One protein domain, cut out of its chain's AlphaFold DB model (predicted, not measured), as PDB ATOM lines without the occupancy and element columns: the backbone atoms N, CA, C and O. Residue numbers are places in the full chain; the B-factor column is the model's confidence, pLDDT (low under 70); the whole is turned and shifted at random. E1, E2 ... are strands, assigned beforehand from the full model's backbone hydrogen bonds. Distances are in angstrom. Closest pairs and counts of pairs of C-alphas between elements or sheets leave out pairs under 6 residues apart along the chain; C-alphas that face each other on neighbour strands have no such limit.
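AT A GLANCE: This is residues 398 to 501 and 511 to 533 of the 1187 residues of an uncharacterized protein of Phycomyces blakesleeanus (strain ATCC 8743b / DSM 1359 / FGSC 10004 / NBRC 33097 / NRRL 1555) (UniProt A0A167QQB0). The chain is wound in stacked turns as a flattened solenoid: long strands E2, E4, E6, E8 and E9 make one wall, short strands E1, E3, E5 and E7 make the opposite wall, and the two sheets lie face to face as a sandwich. The chain goes from one wall to the other again and again, and E10, the last strand, sits past E7 beyond the edge of the short-strand wall. The printed part has 127 residues with no named helix and ten named strands, E1 to E10 in order along the chain; the sheets run E2 E4 E6 E8 E9 and E1 E3 E5 E7, both parallel throughout, and the class is all strand. The whole is compact, with a radius of gyration of the C-alphas of 15.0 A, and elongated, spanning 43 by 26 by 16 A.

HOW THE PARTS SIT: Begin with the larger sheet, which is twisted: E2, residues 404 to 415, and E9, residues 512 to 521, are its edge strands, and E4, 431 to 442, E6, 458 to 468, and E8, 485 to 495, are inner strands. Look at E2 and E4, parallel at 4 degrees, where N 407 and O 433 are within hydrogen-bond range at 2.9 A. E4 and E6 are parallel at 6 degrees, with N 438 and O 464 at 2.8 A. E6 and E8 are parallel at 5 degrees, with N 461 and O 487 at 2.8 A. E8 and E9 are parallel at 6 degrees, with N 488 and O 514 at 2.8 A. The other sheet holds E1, residues 398 to 400, E3, 422 to 427, E5, 449 to 453, and E7, 476 to 481. Here N 398 and O 424 are 2.8 A apart, N 425 and O 451 2.9 A, and N 478 and O 450 2.8 A. The two sheets form a sandwich, with their facing parts 9.8 A centre to centre and their best planes 4 degrees apart. E10, residues 530 to 533, pairs with no named strand; E7 and E10 are near each other, with 5 pairs of C-alphas within 10 A.

IN THESE COORDINATES: Find C-alpha 398 at (-0.100, -40.472, 42.973), where E1 begins. E2 runs 34.9 A from C-alpha 404 at (0.227, -54.406, 38.182); E4 measures 34.8 A, E6 32.6 A, E8 32.8 A and E9 28.9 A. E3 measures 16.3 A, E5 13.2 A and E7 16.6 A. E10 ends at C-alpha 533, (-12.279, -37.629, 22.588).

THE WHOLE: The two C-alphas farthest apart are those of Arg 402 and Glu 524, at 45.9 A. Residues 502 to 510 are not printed, and C-alphas 501 and 511 are 29.0 A apart across this cut. Of the links that are printed whole, none is long. The mean pLDDT of the printed part is 77.4, and 21 residues are under 70, among them 400 to 404 and 428 to 431.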
ATOM      1  N   ASN A 398      -0.408 -39.054  42.781       76.62
ATOM      2  CA  ASN A 398      -0.100 -40.472  42.973       76.62
ATOM      3  C   ASN A 398       0.743 -41.022  41.809       76.62
ATOM      4  O   ASN A 398       0.462 -40.741  40.642       76.62
ATOM      5  N   THR A 399       1.784 -41.798  42.118       76.44
ATOM      6  CA  THR A 399       2.764 -42.322  41.148       76.44
ATOM      7  C   THR A 399       3.001 -43.815  41.365       76.44
ATOM      8  O   THR A 399       3.126 -44.280  42.498       76.44
ATOM      9  N   SER A 400       3.033 -44.624  40.293       69.06
ATOM     10  CA  SER A 400       3.112 -46.084  40.465       69.06
ATOM     11  C   SER A 400       3.863 -46.845  39.346       69.06
ATOM     12  O   SER A 400       3.464 -46.815  38.186       69.06
ATOM     13  N   GLU A 401       4.900 -47.627  39.714       64.75
ATOM     14  CA  GLU A 401       5.927 -48.118  38.749       64.75
ATOM     15  C   GLU A 401       6.077 -49.645  38.479       64.75
ATOM     16  O   GLU A 401       6.592 -50.002  37.428       64.75
ATOM     17  N   ARG A 402       5.610 -50.581  39.330       57.78
ATOM     18  CA  ARG A 402       5.802 -52.054  39.133       57.78
ATOM     19  C   ARG A 402       4.591 -52.860  38.610       57.78
ATOM     20  O   ARG A 402       3.676 -53.138  39.381       57.78
ATOM     21  N   ASN A 403       4.637 -53.297  37.345       57.50
ATOM     22  CA  ASN A 403       3.814 -54.319  36.645       57.50
ATOM     23  C   ASN A 403       2.269 -54.233  36.758       57.50
ATOM     24  O   ASN A 403       1.604 -53.911  35.776       57.50
ATOM     25  N   VAL A 404       1.682 -54.493  37.931       56.56
ATOM     26  CA  VAL A 404       0.227 -54.406  38.182       56.56
ATOM     27  C   VAL A 404      -0.027 -53.446  39.339       56.56
ATOM     28  O   VAL A 404       0.679 -53.501  40.347       56.56
ATOM     29  N   SER A 405      -1.019 -52.560  39.231       71.69
ATOM     30  CA  SER A 405      -1.473 -51.724  40.356       71.69
ATOM     31  C   SER A 405      -2.989 -51.680  40.470       71.69
ATOM     32  O   SER A 405      -3.658 -51.270  39.522       71.69
ATOM     33  N   TYR A 406      -3.487 -51.978  41.666       75.94
ATOM     34  CA  TYR A 406      -4.807 -51.558  42.124       75.94
ATOM     35  C   TYR A 406      -4.626 -50.285  42.949       75.94
ATOM     36  O   TYR A 406      -3.828 -50.282  43.887       75.94
ATOM     37  N   LEU A 407      -5.336 -49.217  42.597       75.69
ATOM     38  CA  LEU A 407      -5.421 -48.002  43.397       75.69
ATOM     39  C   LEU A 407      -6.897 -47.686  43.634       75.69
ATOM     40  O   LEU A 407      -7.645 -47.493  42.680       75.69
ATOM     41  N   GLN A 408      -7.298 -47.639  44.901       82.38
ATOM     42  CA  GLN A 408      -8.616 -47.185  45.326       82.38
ATOM     43  C   GLN A 408      -8.424 -45.880  46.100       82.38
ATOM     44  O   GLN A 408      -7.646 -45.846  47.053       82.38
ATOM     45  N   GLN A 409      -9.096 -44.812  45.682       80.50
ATOM     46  CA  GLN A 409      -9.078 -43.516  46.356       80.50
ATOM     47  C   GLN A 409     -10.513 -43.049  46.579       80.50
ATOM     48  O   GLN A 409     -11.320 -43.068  45.654       80.50
ATOM     49  N   ALA A 410     -10.804 -42.609  47.799       79.94
ATOM     50  CA  ALA A 410     -11.994 -41.843  48.126       79.94
ATOM     51  C   ALA A 410     -11.522 -40.479  48.638       79.94
ATOM     52  O   ALA A 410     -10.743 -40.422  49.590       79.94
ATOM     53  N   ILE A 411     -11.948 -39.408  47.980       82.25
ATOM     54  CA  ILE A 411     -11.703 -38.026  48.388       82.25
ATOM     55  C   ILE A 411     -13.062 -37.447  48.746       82.25
ATOM     56  O   ILE A 411     -13.967 -37.448  47.918       82.25
ATOM     57  N   GLN A 412     -13.197 -36.979  49.981       84.56
ATOM     58  CA  GLN A 412     -14.374 -36.260  50.440       84.56
ATOM     59  C   GLN A 412     -13.929 -34.864  50.866       84.56
ATOM     60  O   GLN A 412     -13.129 -34.734  51.794       84.56
ATOM     61  N   SER A 413     -14.425 -33.844  50.173       77.44
ATOM     62  CA  SER A 413     -14.212 -32.437  50.500       77.44
ATOM     63  C   SER A 413     -15.553 -31.817  50.871       77.44
ATOM     64  O   SER A 413     -16.400 -31.598  50.005       77.44
ATOM     65  N   ASN A 414     -15.727 -31.559  52.165       79.06
ATOM     66  CA  ASN A 414     -16.765 -30.683  52.684       79.06
ATOM     67  C   ASN A 414     -16.089 -29.340  52.993       79.06
ATOM     68  O   ASN A 414     -15.176 -29.334  53.821       79.06
ATOM     69  N   SER A 415     -16.489 -28.257  52.330       71.25
ATOM     70  CA  SER A 415     -15.902 -26.919  52.501       71.25
ATOM     71  C   SER A 415     -16.983 -25.852  52.390       71.25
ATOM     72  O   SER A 415     -17.882 -25.993  51.572       71.25
ATOM     73  N   GLU A 416     -16.896 -24.801  53.198       74.88
ATOM     74  CA  GLU A 416     -17.743 -23.605  53.062       74.88
ATOM     75  C   GLU A 416     -17.099 -22.569  52.110       74.88
ATOM     76  O   GLU A 416     -17.741 -21.584  51.775       74.88
ATOM     77  N   ASP A 417     -15.863 -22.821  51.642       69.38
ATOM     78  CA  ASP A 417     -15.088 -21.965  50.730       69.38
ATOM     79  C   ASP A 417     -14.652 -22.701  49.434       69.38
ATOM     80  O   ASP A 417     -14.388 -23.914  49.453       69.38
ATOM     81  N   ASP A 418     -14.471 -21.924  48.354       67.38
ATOM     82  CA  ASP A 418     -13.765 -22.158  47.066       67.38
ATOM     83  C   ASP A 418     -12.663 -23.268  47.063       67.38
ATOM     84  O   ASP A 418     -11.450 -23.016  47.011       67.38
ATOM     85  N   THR A 419     -13.044 -24.553  47.062       66.94
ATOM     86  CA  THR A 419     -12.086 -25.680  47.094       66.94
ATOM     87  C   THR A 419     -12.057 -26.491  45.803       66.94
ATOM     88  O   THR A 419     -12.991 -27.196  45.439       66.94
ATOM     89  N   GLN A 420     -10.905 -26.474  45.126       76.94
ATOM     90  CA  GLN A 420     -10.648 -27.298  43.941       76.94
ATOM     91  C   GLN A 420      -9.870 -28.567  44.333       76.94
ATOM     92  O   GLN A 420      -8.645 -28.505  44.491       76.94
ATOM     93  N   PRO A 421     -10.525 -29.737  44.508       77.94
ATOM     94  CA  PRO A 421      -9.813 -30.991  44.708       77.94
ATOM     95  C   PRO A 421      -9.103 -31.385  43.408       77.94
ATOM     96  O   PRO A 421      -9.730 -31.741  42.408       77.94
ATOM     97  N   TYR A 422      -7.773 -31.308  43.437       83.31
ATOM     98  CA  TYR A 422      -6.903 -31.602  42.303       83.31
ATOM     99  C   TYR A 422      -6.316 -33.006  42.444       83.31
ATOM    100  O   TYR A 422      -5.540 -33.281  43.360       83.31
ATOM    101  N   VAL A 423      -6.637 -33.900  41.513       81.50
ATOM    102  CA  VAL A 423      -6.184 -35.295  41.549       81.50
ATOM    103  C   VAL A 423      -5.329 -35.583  40.326       81.50
ATOM    104  O   VAL A 423      -5.837 -35.576  39.209       81.50
ATOM    105  N   GLN A 424      -4.041 -35.883  40.526       85.06
ATOM    106  CA  GLN A 424      -3.149 -36.303  39.442       85.06
ATOM    107  C   GLN A 424      -2.636 -37.728  39.666       85.06
ATOM    108  O   GLN A 424      -1.858 -37.985  40.584       85.06
ATOM    109  N   ASN A 425      -3.015 -38.658  38.790       78.94
ATOM    110  CA  ASN A 425      -2.488 -40.024  38.786       78.94
ATOM    111  C   ASN A 425      -1.550 -40.222  37.589       78.94
ATOM    112  O   ASN A 425      -1.975 -40.083  36.447       78.94
ATOM    113  N   ASN A 426      -0.283 -40.553  37.844       79.50
ATOM    114  CA  ASN A 426       0.722 -40.815  36.811       79.50
ATOM    115  C   ASN A 426       1.201 -42.271  36.927       79.50
ATOM    116  O   ASN A 426       1.784 -42.677  37.937       79.50
ATOM    117  N   SER A 427       0.938 -43.092  35.909       73.81
ATOM    118  CA  SER A 427       0.891 -44.545  36.092       73.81
ATOM    119  C   SER A 427       1.489 -45.331  34.913       73.81
ATOM    120  O   SER A 427       0.824 -45.539  33.907       73.81
ATOM    121  N   ALA A 428       2.694 -45.895  35.083       64.06
ATOM    122  CA  ALA A 428       3.554 -46.358  33.971       64.06
ATOM    123  C   ALA A 428       3.770 -47.890  33.816       64.06
ATOM    124  O   ALA A 428       4.621 -48.316  33.041       64.06
ATOM    125  N   ARG A 429       3.045 -48.727  34.574       67.38
ATOM    126  CA  ARG A 429       3.163 -50.210  34.581       67.38
ATOM    127  C   ARG A 429       2.492 -50.853  33.357       67.38
ATOM    128  O   ARG A 429       2.177 -50.147  32.418       67.38
ATOM    129  N   ASP A 430       2.178 -52.148  33.386       64.12
ATOM    130  CA  ASP A 430       1.502 -52.834  32.271       64.12
ATOM    131  C   ASP A 430      -0.025 -52.872  32.453       64.12
ATOM    132  O   ASP A 430      -0.764 -52.589  31.515       64.12
ATOM    133  N   VAL A 431      -0.509 -53.125  33.680       60.28
ATOM    134  CA  VAL A 431      -1.953 -53.157  33.995       60.28
ATOM    135  C   VAL A 431      -2.299 -52.225  35.158       60.28
ATOM    136  O   VAL A 431      -1.711 -52.327  36.242       60.28
ATOM    137  N   SER A 432      -3.245 -51.301  34.964       75.50
ATOM    138  CA  SER A 432      -3.856 -50.489  36.037       75.50
ATOM    139  C   SER A 432      -5.325 -50.838  36.248       75.50
ATOM    140  O   SER A 432      -6.102 -50.868  35.302       75.50
ATOM    141  N   TYR A 433      -5.706 -50.977  37.517       76.25
ATOM    142  CA  TYR A 433      -7.074 -50.790  37.983       76.25
ATOM    143  C   TYR A 433      -7.092 -49.559  38.889       76.25
ATOM    144  O   TYR A 433      -6.471 -49.560  39.955       76.25
ATOM    145  N   LEU A 434      -7.771 -48.505  38.451       78.50
ATOM    146  CA  LEU A 434      -8.018 -47.293  39.221       78.50
ATOM    147  C   LEU A 434      -9.502 -47.238  39.576       78.50
ATOM    148  O   LEU A 434     -10.339 -47.291  38.682       78.50
ATOM    149  N   GLN A 435      -9.818 -47.103  40.859       82.38
ATOM    150  CA  GLN A 435     -11.148 -46.732  41.325       82.38
ATOM    151  C   GLN A 435     -11.029 -45.429  42.118       82.38
ATOM    152  O   GLN A 435     -10.332 -45.375  43.132       82.38
ATOM    153  N   GLN A 436     -11.682 -44.378  41.641       82.62
ATOM    154  CA  GLN A 436     -11.728 -43.069  42.282       82.62
ATOM    155  C   GLN A 436     -13.176 -42.717  42.603       82.62
ATOM    156  O   GLN A 436     -14.026 -42.744  41.719       82.62
ATOM    157  N   ALA A 437     -13.437 -42.378  43.860       79.12
ATOM    158  CA  ALA A 437     -14.640 -41.689  44.291       79.12
ATOM    159  C   ALA A 437     -14.236 -40.285  44.753       79.12
ATOM    160  O   ALA A 437     -13.347 -40.149  45.596       79.12
ATOM    161  N   ILE A 438     -14.861 -39.255  44.194       83.56
ATOM    162  CA  ILE A 438     -14.731 -37.869  44.645       83.56
ATOM    163  C   ILE A 438     -16.123 -37.417  45.051       83.56
ATOM    164  O   ILE A 438     -17.033 -37.441  44.228       83.56
ATOM    165  N   GLN A 439     -16.281 -37.027  46.310       86.19
ATOM    166  CA  GLN A 439     -17.490 -36.400  46.818       86.19
ATOM    167  C   GLN A 439     -17.148 -34.972  47.246       86.19
ATOM    168  O   GLN A 439     -16.382 -34.782  48.194       86.19
ATOM    169  N   SER A 440     -17.700 -33.981  46.546       82.38
ATOM    170  CA  SER A 440     -17.572 -32.566  46.900       82.38
ATOM    171  C   SER A 440     -18.922 -32.015  47.352       82.38
ATOM    172  O   SER A 440     -19.880 -31.971  46.581       82.38
ATOM    173  N   ASN A 441     -18.973 -31.601  48.615       81.88
ATOM    174  CA  ASN A 441     -20.091 -30.911  49.241       81.88
ATOM    175  C   ASN A 441     -19.605 -29.494  49.581       81.88
ATOM    176  O   ASN A 441     -18.812 -29.347  50.508       81.88
ATOM    177  N   SER A 442     -20.025 -28.479  48.831       77.56
ATOM    178  CA  SER A 442     -19.554 -27.099  49.018       77.56
ATOM    179  C   SER A 442     -20.639 -26.119  48.639       77.56
ATOM    180  O   SER A 442     -21.275 -26.336  47.619       77.56
ATOM    181  N   GLU A 443     -20.860 -25.067  49.421       78.75
ATOM    182  CA  GLU A 443     -21.875 -24.061  49.077       78.75
ATOM    183  C   GLU A 443     -21.422 -23.300  47.803       78.75
ATOM    184  O   GLU A 443     -22.165 -23.290  46.823       78.75
ATOM    185  N   ASP A 444     -20.144 -22.889  47.751       77.25
ATOM    186  CA  ASP A 444     -19.460 -22.217  46.623       77.25
ATOM    187  C   ASP A 444     -19.063 -23.114  45.407       77.25
ATOM    188  O   ASP A 444     -18.955 -24.347  45.501       77.25
ATOM    189  N   ASP A 445     -18.727 -22.434  44.295       71.94
ATOM    190  CA  ASP A 445     -18.185 -22.855  42.977       71.94
ATOM    191  C   ASP A 445     -17.125 -24.000  43.000       71.94
ATOM    192  O   ASP A 445     -15.905 -23.810  42.892       71.94
ATOM    193  N   THR A 446     -17.561 -25.266  43.050       72.50
ATOM    194  CA  THR A 446     -16.621 -26.410  43.045       72.50
ATOM    195  C   THR A 446     -16.234 -26.913  41.648       72.50
ATOM    196  O   THR A 446     -17.023 -27.510  40.913       72.50
ATOM    197  N   GLN A 447     -14.942 -26.778  41.318       81.25
ATOM    198  CA  GLN A 447     -14.317 -27.346  40.112       81.25
ATOM    199  C   GLN A 447     -13.373 -28.514  40.468       81.25
ATOM    200  O   GLN A 447     -12.158 -28.318  40.592       81.25
ATOM    201  N   PRO A 448     -13.889 -29.748  40.652       81.06
ATOM    202  CA  PRO A 448     -13.046 -30.917  40.869       81.06
ATOM    203  C   PRO A 448     -12.281 -31.252  39.582       81.06
ATOM    204  O   PRO A 448     -12.875 -31.529  38.537       81.06
ATOM    205  N   TYR A 449     -10.948 -31.239  39.666       84.56
ATOM    206  CA  TYR A 449     -10.055 -31.438  38.525       84.56
ATOM    207  C   TYR A 449      -9.334 -32.780  38.641       84.56
ATOM    208  O   TYR A 449      -8.527 -32.997  39.549       84.56
ATOM    209  N   VAL A 450      -9.575 -33.679  37.686       83.06
ATOM    210  CA  VAL A 450      -8.963 -35.013  37.665       83.06
ATOM    211  C   VAL A 450      -8.125 -35.189  36.407       83.06
ATOM    212  O   VAL A 450      -8.658 -35.264  35.302       83.06
ATOM    213  N   GLN A 451      -6.810 -35.319  36.572       85.19
ATOM    214  CA  GLN A 451      -5.886 -35.682  35.503       85.19
ATOM    215  C   GLN A 451      -5.303 -37.075  35.742       85.19
ATOM    216  O   GLN A 451      -4.737 -37.376  36.793       85.19
ATOM    217  N   ASN A 452      -5.399 -37.939  34.741       80.75
ATOM    218  CA  ASN A 452      -4.883 -39.298  34.816       80.75
ATOM    219  C   ASN A 452      -4.043 -39.591  33.574       80.75
ATOM    220  O   ASN A 452      -4.575 -39.744  32.479       80.75
ATOM    221  N   ASN A 453      -2.727 -39.663  33.761       80.88
ATOM    222  CA  ASN A 453      -1.763 -39.964  32.713       80.88
ATOM    223  C   ASN A 453      -1.306 -41.420  32.882       80.88
ATOM    224  O   ASN A 453      -0.440 -41.739  33.705       80.88
ATOM    225  N   SER A 454      -1.924 -42.321  32.121       74.81
ATOM    226  CA  SER A 454      -1.688 -43.762  32.185       74.81
ATOM    227  C   SER A 454      -1.222 -44.292  30.832       74.81
ATOM    228  O   SER A 454      -2.011 -44.780  30.029       74.81
ATOM    229  N   ALA A 455       0.091 -44.270  30.598       68.31
ATOM    230  CA  ALA A 455       0.728 -44.984  29.490       68.31
ATOM    231  C   ALA A 455       0.635 -46.512  29.721       68.31
ATOM    232  O   ALA A 455       1.625 -47.111  30.137       68.31
ATOM    233  N   ARG A 456      -0.576 -47.090  29.572       68.25
ATOM    234  CA  ARG A 456      -1.116 -48.439  29.921       68.25
ATOM    235  C   ARG A 456      -1.481 -49.439  28.813       68.25
ATOM    236  O   ARG A 456      -2.488 -49.184  28.171       68.25
ATOM    237  N   ASP A 457      -0.797 -50.590  28.665       64.88
ATOM    238  CA  ASP A 457      -1.222 -51.689  27.751       64.88
ATOM    239  C   ASP A 457      -2.695 -52.060  27.982       64.88
ATOM    240  O   ASP A 457      -3.462 -52.194  27.034       64.88
ATOM    241  N   VAL A 458      -3.074 -52.215  29.259       65.94
ATOM    242  CA  VAL A 458      -4.470 -52.345  29.684       65.94
ATOM    243  C   VAL A 458      -4.723 -51.434  30.883       65.94
ATOM    244  O   VAL A 458      -4.185 -51.661  31.974       65.94
ATOM    245  N   SER A 459      -5.572 -50.422  30.715       78.12
ATOM    246  CA  SER A 459      -6.076 -49.602  31.822       78.12
ATOM    247  C   SER A 459      -7.572 -49.833  32.044       78.12
ATOM    248  O   SER A 459      -8.369 -49.803  31.109       78.12
ATOM    249  N   TYR A 460      -7.962 -50.060  33.298       79.19
ATOM    250  CA  TYR A 460      -9.348 -49.981  33.749       79.19
ATOM    251  C   TYR A 460      -9.460 -48.853  34.773       79.19
ATOM    252  O   TYR A 460      -8.811 -48.885  35.822       79.19
ATOM    253  N   ILE A 461     -10.261 -47.843  34.459       79.88
ATOM    254  CA  ILE A 461     -10.461 -46.647  35.273       79.88
ATOM    255  C   ILE A 461     -11.955 -46.535  35.556       79.88
ATOM    256  O   ILE A 461     -12.744 -46.352  34.636       79.88
ATOM    257  N   GLN A 462     -12.335 -46.624  36.825       84.38
ATOM    258  CA  GLN A 462     -13.679 -46.320  37.296       84.38
ATOM    259  C   GLN A 462     -13.626 -45.036  38.125       84.38
ATOM    260  O   GLN A 462     -12.880 -44.950  39.100       84.38
ATOM    261  N   GLN A 463     -14.397 -44.032  37.725       84.38
ATOM    262  CA  GLN A 463     -14.455 -42.719  38.362       84.38
ATOM    263  C   GLN A 463     -15.906 -42.395  38.708       84.38
ATOM    264  O   GLN A 463     -16.737 -42.266  37.815       84.38
ATOM    265  N   ALA A 464     -16.201 -42.267  39.997       81.88
ATOM    266  CA  ALA A 464     -17.436 -41.696  40.508       81.88
ATOM    267  C   ALA A 464     -17.137 -40.276  41.006       81.88
ATOM    268  O   ALA A 464     -16.293 -40.099  41.884       81.88
ATOM    269  N   ILE A 465     -17.801 -39.274  40.440       85.06
ATOM    270  CA  ILE A 465     -17.763 -37.889  40.914       85.06
ATOM    271  C   ILE A 465     -19.180 -37.545  41.354       85.06
ATOM    272  O   ILE A 465     -20.095 -37.573  40.536       85.06
ATOM    273  N   GLN A 466     -19.355 -37.246  42.636       86.75
ATOM    274  CA  GLN A 466     -20.603 -36.755  43.200       86.75
ATOM    275  C   GLN A 466     -20.380 -35.319  43.681       86.75
ATOM    276  O   GLN A 466     -19.664 -35.109  44.659       86.75
ATOM    277  N   SER A 467     -20.980 -34.346  43.000       83.38
ATOM    278  CA  SER A 467     -20.985 -32.949  43.435       83.38
ATOM    279  C   SER A 467     -22.371 -32.558  43.937       83.38
ATOM    280  O   SER A 467     -23.377 -32.748  43.249       83.38
ATOM    281  N   SER A 468     -22.420 -31.993  45.141       82.69
ATOM    282  CA  SER A 468     -23.559 -31.206  45.604       82.69
ATOM    283  C   SER A 468     -23.065 -29.834  46.038       82.69
ATOM    284  O   SER A 468     -22.278 -29.739  46.982       82.69
ATOM    285  N   SER A 469     -23.511 -28.808  45.335       79.12
ATOM    286  CA  SER A 469     -23.148 -27.410  45.550       79.12
ATOM    287  C   SER A 469     -24.312 -26.558  45.098       79.12
ATOM    288  O   SER A 469     -25.044 -27.012  44.230       79.12
ATOM    289  N   GLU A 470     -24.561 -25.408  45.714       79.12
ATOM    290  CA  GLU A 470     -25.714 -24.594  45.309       79.12
ATOM    291  C   GLU A 470     -25.401 -23.901  43.960       79.12
ATOM    292  O   GLU A 470     -26.234 -23.947  43.053       79.12
ATOM    293  N   ASP A 471     -24.143 -23.465  43.785       78.25
ATOM    294  CA  ASP A 471     -23.573 -22.773  42.614       78.25
ATOM    295  C   ASP A 471     -23.058 -23.707  41.463       78.25
ATOM    296  O   ASP A 471     -23.364 -24.907  41.374       78.25
ATOM    297  N   ASP A 472     -22.280 -23.145  40.525       75.00
ATOM    298  CA  ASP A 472     -22.049 -23.571  39.133       75.00
ATOM    299  C   ASP A 472     -20.963 -24.679  39.000       75.00
ATOM    300  O   ASP A 472     -19.787 -24.447  38.693       75.00
ATOM    301  N   THR A 473     -21.330 -25.951  39.214       75.50
ATOM    302  CA  THR A 473     -20.328 -27.046  39.218       75.50
ATOM    303  C   THR A 473     -19.838 -27.492  37.830       75.50
ATOM    304  O   THR A 473     -20.556 -28.104  37.033       75.50
ATOM    305  N   GLN A 474     -18.537 -27.282  37.579       83.06
ATOM    306  CA  GLN A 474     -17.830 -27.684  36.352       83.06
ATOM    307  C   GLN A 474     -16.755 -28.753  36.641       83.06
ATOM    308  O   GLN A 474     -15.563 -28.439  36.736       83.06
ATOM    309  N   PRO A 475     -17.132 -30.041  36.790       82.06
ATOM    310  CA  PRO A 475     -16.168 -31.119  36.971       82.06
ATOM    311  C   PRO A 475     -15.367 -31.338  35.679       82.06
ATOM    312  O   PRO A 475     -15.928 -31.645  34.622       82.06
ATOM    313  N   TYR A 476     -14.043 -31.205  35.775       84.81
ATOM    314  CA  TYR A 476     -13.121 -31.328  34.649       84.81
ATOM    315  C   TYR A 476     -12.305 -32.615  34.771       84.81
ATOM    316  O   TYR A 476     -11.542 -32.795  35.724       84.81
ATOM    317  N   VAL A 477     -12.402 -33.497  33.773       83.06
ATOM    318  CA  VAL A 477     -11.603 -34.728  33.728       83.06
ATOM    319  C   VAL A 477     -10.777 -34.805  32.448       83.06
ATOM    320  O   VAL A 477     -11.322 -34.807  31.348       83.06
ATOM    321  N   GLN A 478      -9.458 -34.936  32.596       84.81
ATOM    322  CA  GLN A 478      -8.520 -35.212  31.509       84.81
ATOM    323  C   GLN A 478      -7.871 -36.587  31.704       84.81
ATOM    324  O   GLN A 478      -7.077 -36.795  32.623       84.81
ATOM    325  N   ASN A 479      -8.180 -37.531  30.816       81.56
ATOM    326  CA  ASN A 479      -7.476 -38.810  30.738       81.56
ATOM    327  C   ASN A 479      -6.510 -38.800  29.541       81.56
ATOM    328  O   ASN A 479      -6.901 -38.468  28.421       81.56
ATOM    329  N   THR A 480      -5.255 -39.186  29.775       81.00
ATOM    330  CA  THR A 480      -4.194 -39.281  28.761       81.00
ATOM    331  C   THR A 480      -3.625 -40.701  28.783       81.00
ATOM    332  O   THR A 480      -2.966 -41.080  29.755       81.00
ATOM    333  N   ASN A 481      -3.879 -41.511  27.750       74.88
ATOM    334  CA  ASN A 481      -3.454 -42.914  27.695       74.88
ATOM    335  C   ASN A 481      -2.693 -43.242  26.393       74.88
ATOM    336  O   ASN A 481      -3.270 -43.367  25.318       74.88
ATOM    337  N   GLU A 482      -1.379 -43.441  26.487       73.00
ATOM    338  CA  GLU A 482      -0.478 -43.637  25.331       73.00
ATOM    339  C   GLU A 482      -0.496 -45.068  24.726       73.00
ATOM    340  O   GLU A 482       0.464 -45.467  24.063       73.00
ATOM    341  N   ARG A 483      -1.498 -45.912  25.028       66.38
ATOM    342  CA  ARG A 483      -1.385 -47.378  24.851       66.38
ATOM    343  C   ARG A 483      -2.692 -48.128  24.544       66.38
ATOM    344  O   ARG A 483      -3.782 -47.570  24.557       66.38
ATOM    345  N   ASP A 484      -2.502 -49.409  24.232       65.12
ATOM    346  CA  ASP A 484      -3.302 -50.205  23.309       65.12
ATOM    347  C   ASP A 484      -4.766 -50.488  23.722       65.12
ATOM    348  O   ASP A 484      -5.627 -50.504  22.846       65.12
ATOM    349  N   VAL A 485      -5.103 -50.705  25.002       66.62
ATOM    350  CA  VAL A 485      -6.505 -50.949  25.420       66.62
ATOM    351  C   VAL A 485      -6.892 -50.163  26.674       66.62
ATOM    352  O   VAL A 485      -6.396 -50.433  27.770       66.62
ATOM    353  N   SER A 486      -7.863 -49.254  26.550       77.62
ATOM    354  CA  SER A 486      -8.430 -48.516  27.687       77.62
ATOM    355  C   SER A 486      -9.915 -48.818  27.918       77.62
ATOM    356  O   SER A 486     -10.725 -48.880  26.993       77.62
ATOM    357  N   TYR A 487     -10.276 -48.990  29.189       79.25
ATOM    358  CA  TYR A 487     -11.646 -49.067  29.690       79.25
ATOM    359  C   TYR A 487     -11.841 -47.959  30.727       79.25
ATOM    360  O   TYR A 487     -11.270 -48.011  31.815       79.25
ATOM    361  N   LEU A 488     -12.652 -46.960  30.395       80.62
ATOM    362  CA  LEU A 488     -12.982 -45.832  31.260       80.62
ATOM    363  C   LEU A 488     -14.486 -45.856  31.546       80.62
ATOM    364  O   LEU A 488     -15.300 -45.688  30.639       80.62
ATOM    365  N   GLN A 489     -14.853 -46.077  32.806       84.44
ATOM    366  CA  GLN A 489     -16.225 -45.998  33.292       84.44
ATOM    367  C   GLN A 489     -16.360 -44.780  34.208       84.44
ATOM    368  O   GLN A 489     -15.747 -44.725  35.275       84.44
ATOM    369  N   GLN A 490     -17.156 -43.802  33.796       84.88
ATOM    370  CA  GLN A 490     -17.408 -42.579  34.552       84.88
ATOM    371  C   GLN A 490     -18.869 -42.508  34.983       84.88
ATOM    372  O   GLN A 490     -19.766 -42.643  34.157       84.88
ATOM    373  N   ALA A 491     -19.097 -42.267  36.268       82.62
ATOM    374  CA  ALA A 491     -20.374 -41.858  36.825       82.62
ATOM    375  C   ALA A 491     -20.204 -40.435  37.367       82.62
ATOM    376  O   ALA A 491     -19.421 -40.219  38.289       82.62
ATOM    377  N   ILE A 492     -20.901 -39.466  36.778       85.00
ATOM    378  CA  ILE A 492     -20.966 -38.094  37.285       85.00
ATOM    379  C   ILE A 492     -22.387 -37.888  37.799       85.00
ATOM    380  O   ILE A 492     -23.338 -37.991  37.025       85.00
ATOM    381  N   GLN A 493     -22.527 -37.637  39.097       86.88
ATOM    382  CA  GLN A 493     -23.790 -37.289  39.728       86.88
ATOM    383  C   GLN A 493     -23.707 -35.856  40.251       86.88
ATOM    384  O   GLN A 493     -22.971 -35.588  41.198       86.88
ATOM    385  N   SER A 494     -24.469 -34.953  39.641       83.31
ATOM    386  CA  SER A 494     -24.543 -33.547  40.037       83.31
ATOM    387  C   SER A 494     -25.915 -33.224  40.623       83.31
ATOM    388  O   SER A 494     -26.954 -33.513  40.025       83.31
ATOM    389  N   SER A 495     -25.924 -32.602  41.796       81.88
ATOM    390  CA  SER A 495     -27.093 -31.923  42.358       81.88
ATOM    391  C   SER A 495     -26.681 -30.504  42.737       81.88
ATOM    392  O   SER A 495     -26.195 -30.280  43.844       81.88
ATOM    393  N   SER A 496     -26.825 -29.597  41.778       78.25
ATOM    394  CA  SER A 496     -26.610 -28.156  41.916       78.25
ATOM    395  C   SER A 496     -27.832 -27.440  41.366       78.25
ATOM    396  O   SER A 496     -28.490 -28.007  40.498       78.25
ATOM    397  N   GLU A 497     -28.214 -26.282  41.903       79.19
ATOM    398  CA  GLU A 497     -29.424 -25.610  41.414       79.19
ATOM    399  C   GLU A 497     -29.171 -24.988  40.018       79.19
ATOM    400  O   GLU A 497     -30.075 -25.014  39.180       79.19
ATOM    401  N   ASP A 498     -27.919 -24.609  39.718       77.62
ATOM    402  CA  ASP A 498     -27.455 -23.909  38.503       77.62
ATOM    403  C   ASP A 498     -26.859 -24.816  37.367       77.62
ATOM    404  O   ASP A 498     -27.128 -26.023  37.266       77.62
ATOM    405  N   ASP A 499     -26.134 -24.218  36.403       75.88
ATOM    406  CA  ASP A 499     -25.843 -24.732  35.048       75.88
ATOM    407  C   ASP A 499     -24.635 -25.698  35.000       75.88
ATOM    408  O   ASP A 499     -23.485 -25.368  34.688       75.88
ATOM    409  N   THR A 500     -24.907 -26.982  35.215       77.38
ATOM    410  CA  THR A 500     -23.870 -28.028  35.266       77.38
ATOM    411  C   THR A 500     -23.211 -28.347  33.907       77.38
ATOM    412  O   THR A 500     -23.789 -29.000  33.034       77.38
ATOM    413  N   GLN A 501     -21.933 -27.977  33.733       83.69
ATOM    414  CA  GLN A 501     -21.143 -28.253  32.514       83.69
ATOM    415  C   GLN A 501     -19.976 -29.230  32.769       83.69
ATOM    416  O   GLN A 501     -18.815 -28.818  32.845       83.69
ATOM    417  N   ASP A 511      -5.317 -48.346  20.970       61.25
ATOM    418  CA  ASP A 511      -5.602 -49.194  19.782       61.25
ATOM    419  C   ASP A 511      -7.107 -49.613  19.873       61.25
ATOM    420  O   ASP A 511      -7.791 -49.863  18.883       61.25
ATOM    421  N   VAL A 512      -7.670 -49.671  21.093       65.06
ATOM    422  CA  VAL A 512      -9.107 -49.782  21.383       65.06
ATOM    423  C   VAL A 512      -9.448 -48.996  22.657       65.06
ATOM    424  O   VAL A 512      -8.884 -49.264  23.717       65.06
ATOM    425  N   SER A 513     -10.425 -48.084  22.603       77.31
ATOM    426  CA  SER A 513     -10.889 -47.335  23.787       77.31
ATOM    427  C   SER A 513     -12.390 -47.514  24.039       77.31
ATOM    428  O   SER A 513     -13.215 -47.100  23.221       77.31
ATOM    429  N   TYR A 514     -12.760 -48.067  25.192       78.38
ATOM    430  CA  TYR A 514     -14.142 -48.158  25.667       78.38
ATOM    431  C   TYR A 514     -14.402 -47.087  26.729       78.38
ATOM    432  O   TYR A 514     -13.912 -47.200  27.852       78.38
ATOM    433  N   LEU A 515     -15.202 -46.072  26.395       81.62
ATOM    434  CA  LEU A 515     -15.695 -45.069  27.340       81.62
ATOM    435  C   LEU A 515     -17.188 -45.300  27.593       81.62
ATOM    436  O   LEU A 515     -18.007 -45.113  26.696       81.62
ATOM    437  N   GLN A 516     -17.536 -45.697  28.817       82.56
ATOM    438  CA  GLN A 516     -18.910 -45.675  29.315       82.56
ATOM    439  C   GLN A 516     -19.055 -44.506  30.288       82.56
ATOM    440  O   GLN A 516     -18.354 -44.445  31.294       82.56
ATOM    441  N   GLN A 517     -19.969 -43.588  30.002       84.56
ATOM    442  CA  GLN A 517     -20.221 -42.413  30.823       84.56
ATOM    443  C   GLN A 517     -21.705 -42.353  31.189       84.56
ATOM    444  O   GLN A 517     -22.560 -42.236  30.312       84.56
ATOM    445  N   THR A 518     -21.998 -42.413  32.482       82.50
ATOM    446  CA  THR A 518     -23.313 -42.118  33.050       82.50
ATOM    447  C   THR A 518     -23.253 -40.730  33.669       82.50
ATOM    448  O   THR A 518     -22.431 -40.485  34.551       82.50
ATOM    449  N   ILE A 519     -24.114 -39.826  33.215       84.06
ATOM    450  CA  ILE A 519     -24.302 -38.508  33.819       84.06
ATOM    451  C   ILE A 519     -25.723 -38.469  34.365       84.06
ATOM    452  O   ILE A 519     -26.681 -38.586  33.601       84.06
ATOM    453  N   GLN A 520     -25.846 -38.329  35.679       85.81
ATOM    454  CA  GLN A 520     -27.115 -38.134  36.361       85.81
ATOM    455  C   GLN A 520     -27.129 -36.724  36.944       85.81
ATOM    456  O   GLN A 520     -26.487 -36.485  37.967       85.81
ATOM    457  N   SER A 521     -27.852 -35.802  36.305       81.44
ATOM    458  CA  SER A 521     -28.067 -34.474  36.880       81.44
ATOM    459  C   SER A 521     -29.466 -34.357  37.468       81.44
ATOM    460  O   SER A 521     -30.469 -34.695  36.832       81.44
ATOM    461  N   ASN A 522     -29.502 -33.847  38.692       80.81
ATOM    462  CA  ASN A 522     -30.703 -33.395  39.377       80.81
ATOM    463  C   ASN A 522     -30.822 -31.857  39.358       80.81
ATOM    464  O   ASN A 522     -31.619 -31.331  40.125       80.81
ATOM    465  N   SER A 523     -30.022 -31.147  38.548       73.06
ATOM    466  CA  SER A 523     -30.022 -29.678  38.521       73.06
ATOM    467  C   SER A 523     -31.316 -29.073  37.996       73.06
ATOM    468  O   SER A 523     -32.001 -29.712  37.198       73.06
ATOM    469  N   GLU A 524     -31.648 -27.852  38.428       77.06
ATOM    470  CA  GLU A 524     -32.685 -27.033  37.777       77.06
ATOM    471  C   GLU A 524     -32.122 -26.276  36.556       77.06
ATOM    472  O   GLU A 524     -32.854 -26.072  35.586       77.06
ATOM    473  N   GLY A 525     -30.815 -25.983  36.543       70.38
ATOM    474  CA  GLY A 525     -30.060 -25.499  35.380       70.38
ATOM    475  C   GLY A 525     -29.806 -26.527  34.262       70.38
ATOM    476  O   GLY A 525     -29.898 -27.751  34.443       70.38
ATOM    477  N   ASP A 526     -29.454 -26.006  33.082       75.06
ATOM    478  CA  ASP A 526     -29.294 -26.706  31.801       75.06
ATOM    479  C   ASP A 526     -27.976 -27.512  31.756       75.06
ATOM    480  O   ASP A 526     -26.912 -27.014  31.379       75.06
ATOM    481  N   THR A 527     -28.026 -28.813  32.071       76.25
ATOM    482  CA  THR A 527     -26.830 -29.670  31.983       76.25
ATOM    483  C   THR A 527     -26.343 -29.831  30.536       76.25
ATOM    484  O   THR A 527     -26.930 -30.586  29.753       76.25
ATOM    485  N   GLN A 528     -25.216 -29.204  30.176       80.69
ATOM    486  CA  GLN A 528     -24.555 -29.392  28.876       80.69
ATOM    487  C   GLN A 528     -23.236 -30.166  29.012       80.69
ATOM    488  O   GLN A 528     -22.168 -29.567  29.161       80.69
ATOM    489  N   PRO A 529     -23.266 -31.510  28.915       79.00
ATOM    490  CA  PRO A 529     -22.055 -32.312  28.980       79.00
ATOM    491  C   PRO A 529     -21.233 -32.172  27.697       79.00
ATOM    492  O   PRO A 529     -21.733 -32.400  26.590       79.00
ATOM    493  N   TYR A 530     -19.950 -31.852  27.854       80.81
ATOM    494  CA  TYR A 530     -19.004 -31.727  26.750       80.81
ATOM    495  C   TYR A 530     -17.956 -32.833  26.819       80.81
ATOM    496  O   TYR A 530     -17.216 -32.952  27.796       80.81
ATOM    497  N   VAL A 531     -17.855 -33.628  25.752       78.44
ATOM    498  CA  VAL A 531     -16.855 -34.698  25.649       78.44
ATOM    499  C   VAL A 531     -16.010 -34.513  24.402       78.44
ATOM    500  O   VAL A 531     -16.499 -34.600  23.278       78.44
ATOM    501  N   GLN A 532     -14.715 -34.303  24.613       81.56
ATOM    502  CA  GLN A 532     -13.707 -34.238  23.567       81.56
ATOM    503  C   GLN A 532     -12.832 -35.489  23.640       81.56
ATOM    504  O   GLN A 532     -11.867 -35.542  24.401       81.56
ATOM    505  N   ASN A 533     -13.162 -36.493  22.825       78.44
ATOM    506  CA  ASN A 533     -12.279 -37.629  22.588       78.44
ATOM    507  C   ASN A 533     -11.385 -37.317  21.381       78.44
ATOM    508  O   ASN A 533     -11.875 -37.231  20.256       78.44
TER     509      ASN A 533